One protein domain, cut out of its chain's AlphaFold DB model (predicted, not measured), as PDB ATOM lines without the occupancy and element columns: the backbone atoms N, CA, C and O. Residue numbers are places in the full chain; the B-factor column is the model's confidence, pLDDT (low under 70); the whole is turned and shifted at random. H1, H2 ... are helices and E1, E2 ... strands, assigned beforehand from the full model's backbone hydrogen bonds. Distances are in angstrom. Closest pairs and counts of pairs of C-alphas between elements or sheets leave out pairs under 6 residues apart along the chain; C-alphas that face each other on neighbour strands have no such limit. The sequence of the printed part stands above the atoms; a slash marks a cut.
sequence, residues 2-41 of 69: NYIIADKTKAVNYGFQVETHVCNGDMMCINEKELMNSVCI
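AT A GLANCE: This is residues 2 to 41 of the 69 residues of an uncharacterized protein of Muribaculaceae bacterium Isolate-043 (Harlan) (UniProt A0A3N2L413). A small three-strand antiparallel sheet forms a slab, with the short helix H1 standing up over one face and the second short helix, H2, at the far end of strand E3, where it only grazes the sheet. E3 is the middle strand, between E1 and E2, and the stretch from H1 to E2 leads back over the sheet to its other edge. The printed part has 40 residues, with two named helices and three named strands in the order E1, H1, E2, E3, H2; the sheet's order is E1, E3, E2, and the class is mixed, helices and strands. The whole is compact, with a radius of gyration of the C-alphas of 9.0 A, and its outline is rounded, spanning 25 by 21 by 15 A.

HOW THE PARTS SIT: E1, residues 3 to 7, is an edge strand, the antiparallel neighbour of the inner strand E3, residues 27 to 31, at 151 degrees between their directions. N 4 and O 30 are within hydrogen-bond range at 2.8 A, as are N 28 and O 6 at 2.8 A. H1, residues 8 to 13, is on the sheet and over E3, at a height over the sheet of 9.8 A; it stands up from the sheet, its line rising 54 degrees out of the local plane. The closest C-alphas of H1 and E3 are those of Lys 8 and Met 27, 4.8 A apart. E2, residues 22 to 24, is the other edge strand and forms a hairpin with E3, antiparallel at 158 degrees; N 29 and O 22 are 2.8 A apart, within hydrogen-bond range. E1, H1 and E2 make a split strand-helix-strand unit, two strands running the same way with E3 between them in the sheet, and its crossover is right-handed. H2, residues 32 to 37, only grazes the sheet with its residues 32 to 35; its closest C-alpha pair with E1 is Glu 32 and Tyr 3, 5.4 A apart. H1 and H2 are apart. In H1 and H2 every O i to N i+4 pair is within hydrogen-bond range.

IN THESE COORDINATES: E1 begins at C-alpha 3, at (-40.526, -29.014, 239.063), and measures 13.1 A. H1 measures 8.6 A and E2 6.9 A. E3 begins at C-alpha 27, at (-46.672, -21.063, 246.364), and measures 13.3 A. H2 measures 8.6 A and ends at C-alpha 37, at (-33.651, -36.750, 247.998).

THE WHOLE: The two C-alphas farthest apart are those of Gly 25 and Val 39, at 25.8 A. The printed part has no cut and no long link; the link from H1 to E2, 8 residues, is short, and the other links are tight. The mean pLDDT of the printed part is 82.2, and residues 38 to 39 are under 70.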
ATOM      1  N   ASN A   2     -38.046 -31.770 235.855       84.56
ATOM      2  CA  ASN A   2     -39.379 -31.387 236.311       84.56
ATOM      3  C   ASN A   2     -39.300 -30.594 237.617       84.56
ATOM      4  O   ASN A   2     -38.326 -30.684 238.374       84.56
ATOM      5  N   TYR A   3     -40.347 -29.825 237.871       87.50
ATOM      6  CA  TYR A   3     -40.526 -29.014 239.063       87.50
ATOM      7  C   TYR A   3     -41.888 -29.315 239.674       87.50
ATOM      8  O   TYR A   3     -42.786 -29.823 239.004       87.50
ATOM      9  N   ILE A   4     -42.037 -29.017 240.956       88.31
ATOM     10  CA  ILE A   4     -43.325 -29.028 241.637       88.31
ATOM     11  C   ILE A   4     -43.616 -27.616 242.094       88.31
ATOM     12  O   ILE A   4     -42.849 -27.044 242.865       88.31
ATOM     13  N   ILE A   5     -44.748 -27.084 241.656       89.00
ATOM     14  CA  ILE A   5     -45.318 -25.867 242.220       89.00
ATOM     15  C   ILE A   5     -46.294 -26.315 243.299       89.00
ATOM     16  O   ILE A   5     -47.308 -26.934 242.991       89.00
ATOM     17  N   ALA A   6     -45.950 -26.065 244.556       90.06
ATOM     18  CA  ALA A   6     -46.654 -26.540 245.739       90.06
ATOM     19  C   ALA A   6     -47.126 -25.388 246.623       90.06
ATOM     20  O   ALA A   6     -46.574 -24.291 246.578       90.06
ATOM     21  N   ASP A   7     -48.092 -25.668 247.494       88.94
ATOM     22  CA  ASP A   7     -48.460 -24.754 248.572       88.94
ATOM     23  C   ASP A   7     -47.287 -24.599 249.552       88.94
ATOM     24  O   ASP A   7     -46.754 -25.578 250.091       88.94
ATOM     25  N   LYS A   8     -46.885 -23.351 249.795       87.75
ATOM     26  CA  LYS A   8     -45.752 -22.997 250.651       87.75
ATOM     27  C   LYS A   8     -45.935 -23.493 252.082       87.75
ATOM     28  O   LYS A   8     -44.984 -23.991 252.676       87.75
ATOM     29  N   THR A   9     -47.135 -23.377 252.643       88.69
ATOM     30  CA  THR A   9     -47.422 -23.774 254.030       88.69
ATOM     31  C   THR A   9     -47.280 -25.279 254.183       88.69
ATOM     32  O   THR A   9     -46.631 -25.758 255.115       88.69
ATOM     33  N   LYS A  10     -47.825 -26.042 253.230       86.88
ATOM     34  CA  LYS A  10     -47.651 -27.498 253.214       86.88
ATOM     35  C   LYS A  10     -46.194 -27.885 253.023       86.88
ATOM     36  O   LYS A  10     -45.704 -28.711 253.784       86.88
ATOM     37  N   ALA A  11     -45.488 -27.281 252.071       86.88
ATOM     38  CA  ALA A  11     -44.073 -27.565 251.846       86.88
ATOM     39  C   ALA A  11     -43.231 -27.319 253.111       86.88
ATOM     40  O   ALA A  11     -42.457 -28.186 253.520       86.88
ATOM     41  N   VAL A  12     -43.453 -26.207 253.811       86.75
ATOM     42  CA  VAL A  12     -42.771 -25.928 255.083       86.75
ATOM     43  C   VAL A  12     -43.097 -26.985 256.147       86.75
ATOM     44  O   VAL A  12     -42.186 -27.447 256.833       86.75
ATOM     45  N   ASN A  13     -44.346 -27.458 256.238       87.56
ATOM     46  CA  ASN A  13     -44.727 -28.538 257.163       87.56
ATOM     47  C   ASN A  13     -44.010 -29.871 256.880       87.56
ATOM     48  O   ASN A  13     -43.827 -30.673 257.794       87.56
ATOM     49  N   TYR A  14     -43.586 -30.109 255.636       83.56
ATOM     50  CA  TYR A  14     -42.780 -31.274 255.252       83.56
ATOM     51  C   TYR A  14     -41.264 -31.034 255.354       83.56
ATOM     52  O   TYR A  14     -40.475 -31.906 254.985       83.56
ATOM     53  N   GLY A  15     -40.846 -29.881 255.881       81.75
ATOM     54  CA  GLY A  15     -39.444 -29.546 256.126       81.75
ATOM     55  C   GLY A  15     -38.729 -28.875 254.954       81.75
ATOM     56  O   GLY A  15     -37.505 -28.764 254.989       81.75
ATOM     57  N   PHE A  16     -39.448 -28.415 253.923       84.50
ATOM     58  CA  PHE A  16     -38.837 -27.635 252.844       84.50
ATOM     59  C   PHE A  16     -38.567 -26.201 253.310       84.50
ATOM     60  O   PHE A  16     -39.457 -25.507 253.805       84.50
ATOM     61  N   GLN A  17     -37.323 -25.751 253.153       81.75
ATOM     62  CA  GLN A  17     -36.911 -24.406 253.542       81.75
ATOM     63  C   GLN A  17     -37.189 -23.403 252.424       81.75
ATOM     64  O   GLN A  17     -36.892 -23.649 251.260       81.75
ATOM     65  N   VAL A  18     -37.736 -22.245 252.789       79.06
ATOM     66  CA  VAL A  18     -38.052 -21.160 251.846       79.06
ATOM     67  C   VAL A  18     -36.787 -20.571 251.221       79.06
ATOM     68  O   VAL A  18     -36.810 -20.193 250.061       79.06
ATOM     69  N   GLU A  19     -35.676 -20.516 251.955       78.62
ATOM     70  CA  GLU A  19     -34.431 -19.893 251.481       78.62
ATOM     71  C   GLU A  19     -33.776 -20.648 250.320       78.62
ATOM     72  O   GLU A  19     -33.084 -20.048 249.501       78.62
ATOM     73  N   THR A  20     -34.006 -21.958 250.226       74.56
ATOM     74  CA  THR A  20     -33.423 -22.803 249.178       74.56
ATOM     75  C   THR A  20     -34.316 -22.914 247.942       74.56
ATOM     76  O   THR A  20     -33.888 -23.478 246.940       74.56
ATOM     77  N   HIS A  21     -35.542 -22.382 247.985       81.81
ATOM     78  CA  HIS A  21     -36.543 -22.556 246.932       81.81
ATOM     79  C   HIS A  21     -37.157 -21.228 246.494       81.81
ATOM     80  O   HIS A  21     -37.307 -20.285 247.268       81.81
ATOM     81  N   VAL A  22     -37.584 -21.157 245.236       81.75
ATOM     82  CA  VAL A  22     -38.253 -19.952 244.742       81.75
ATOM     83  C   VAL A  22     -39.688 -19.926 245.258       81.75
ATOM     84  O   VAL A  22     -40.418 -20.905 245.113       81.75
ATOM     85  N   CYS A  23     -40.102 -18.803 245.843       79.88
ATOM     86  CA  CYS A  23     -41.453 -18.610 246.363       79.88
ATOM     87  C   CYS A  23     -42.137 -17.432 245.667       79.88
ATOM     88  O   CYS A  23     -41.525 -16.378 245.495       79.88
ATOM     89  N   ASN A  24     -43.409 -17.602 245.310       79.94
ATOM     90  CA  ASN A  24     -44.257 -16.553 244.752       79.94
ATOM     91  C   ASN A  24     -45.622 -16.588 245.454       79.94
ATOM     92  O   ASN A  24     -46.352 -17.574 245.346       79.94
ATOM     93  N   GLY A  25     -45.936 -15.540 246.223       82.56
ATOM     94  CA  GLY A  25     -47.108 -15.520 247.104       82.56
ATOM     95  C   GLY A  25     -47.125 -16.712 248.071       82.56
ATOM     96  O   GLY A  25     -46.160 -16.940 248.808       82.56
ATOM     97  N   ASP A  26     -48.214 -17.482 248.026       84.69
ATOM     98  CA  ASP A  26     -48.436 -18.685 248.840       84.69
ATOM     99  C   ASP A  26     -47.930 -19.979 248.184       84.69
ATOM    100  O   ASP A  26     -48.170 -21.071 248.701       84.69
ATOM    101  N   MET A  27     -47.206 -19.892 247.064       86.69
ATOM    102  CA  MET A  27     -46.672 -21.063 246.364       86.69
ATOM    103  C   MET A  27     -45.143 -21.110 246.377       86.69
ATOM    104  O   MET A  27     -44.453 -20.088 246.390       86.69
ATOM    105  N   MET A  28     -44.613 -22.329 246.358       88.12
ATOM    106  CA  MET A  28     -43.194 -22.663 246.364       88.12
ATOM    107  C   MET A  28     -42.877 -23.570 245.172       88.12
ATOM    108  O   MET A  28     -43.583 -24.544 244.925       88.12
ATOM    109  N   CYS A  29     -41.804 -23.262 244.448       87.56
ATOM    110  CA  CYS A  29     -41.292 -24.073 243.351       87.56
ATOM    111  C   CYS A  29     -40.125 -24.937 243.844       87.56
ATOM    112  O   CYS A  29     -39.088 -24.417 244.261       87.56
ATOM    113  N   ILE A  30     -40.305 -26.256 243.794       87.81
ATOM    114  CA  ILE A  30     -39.365 -27.257 244.303       87.81
ATOM    115  C   ILE A  30     -38.832 -28.070 243.133       87.81
ATOM    116  O   ILE A  30     -39.595 -28.523 242.277       87.81
ATOM    117  N   ASN A  31     -37.520 -28.280 243.087       86.38
ATOM    118  CA  ASN A  31     -36.928 -29.053 242.010       86.38
ATOM    119  C   ASN A  31     -37.072 -30.570 242.260       86.38
ATOM    120  O   ASN A  31     -37.037 -31.048 243.396       86.38
ATOM    121  N   GLU A  32     -37.218 -31.351 241.188       81.94
ATOM    122  CA  GLU A  32     -37.391 -32.808 241.273       81.94
ATOM    123  C   GLU A  32     -36.240 -33.520 242.007       81.94
ATOM    124  O   GLU A  32     -36.483 -34.487 242.724       81.94
ATOM    125  N   LYS A  33     -34.993 -33.050 241.881       82.00
ATOM    126  CA  LYS A  33     -33.819 -33.705 242.490       82.00
ATOM    127  C   LYS A  33     -33.793 -33.563 244.016       82.00
ATOM    128  O   LYS A  33     -33.546 -34.540 244.717       82.00
ATOM    129  N   GLU A  34     -34.052 -32.366 244.525       74.75
ATOM    130  CA  GLU A  34     -34.164 -32.048 245.953       74.75
ATOM    131  C   GLU A  34     -35.330 -32.794 246.570       74.75
ATOM    132  O   GLU A  34     -35.202 -33.409 247.628       74.75
ATOM    133  N   LEU A  35     -36.451 -32.811 245.855       77.12
ATOM    134  CA  LEU A  35     -37.625 -33.532 246.281       77.12
ATOM    135  C   LEU A  35     -37.358 -35.034 246.352       77.12
ATOM    136  O   LEU A  35     -37.704 -35.630 247.364       77.12
ATOM    137  N   MET A  36     -36.729 -35.635 245.333       72.75
ATOM    138  CA  MET A  36     -36.366 -37.060 245.292       72.75
ATOM    139  C   MET A  36     -35.463 -37.463 246.462       72.75
ATOM    140  O   MET A  36     -35.657 -38.541 247.030       72.75
ATOM    141  N   ASN A  37     -34.551 -36.573 246.858       72.19
ATOM    142  CA  ASN A  37     -33.651 -36.750 247.998       72.19
ATOM    143  C   ASN A  37     -34.298 -36.429 249.358       72.19
ATOM    144  O   ASN A  37     -33.713 -36.742 250.395       72.19
ATOM    145  N   SER A  38     -35.491 -35.826 249.383       69.81
ATOM    146  CA  SER A  38     -36.210 -35.540 250.623       69.81
ATOM    147  C   SER A  38     -36.750 -36.828 251.244       69.81
ATOM    148  O   SER A  38     -37.611 -37.508 250.681       69.81
ATOM    149  N   VAL A  39     -36.257 -37.149 252.442       64.19
ATOM    150  CA  VAL A  39     -36.663 -38.332 253.221       64.19
ATOM    151  C   VAL A  39     -38.090 -38.187 253.772       64.19
ATOM    152  O   VAL A  39     -38.749 -39.176 254.083       64.19
ATOM    153  N   CYS A  40     -38.590 -36.952 253.861       72.75
ATOM    154  CA  CYS A  40     -39.892 -36.625 254.439       72.75
ATOM    155  C   CYS A  40     -41.073 -37.033 253.547       72.75
ATOM    156  O   CYS A  40     -42.192 -37.180 254.041       72.75
ATOM    157  N   ILE A  41     -40.855 -37.214 252.239       75.88
ATOM    158  CA  ILE A  41     -41.915 -37.572 251.294       75.88
ATOM    159  C   ILE A  41     -41.450 -38.706 250.380       75.88
ATOM    160  O   ILE A  41     -40.683 -38.500 249.448       75.88
TER     161      ILE A  41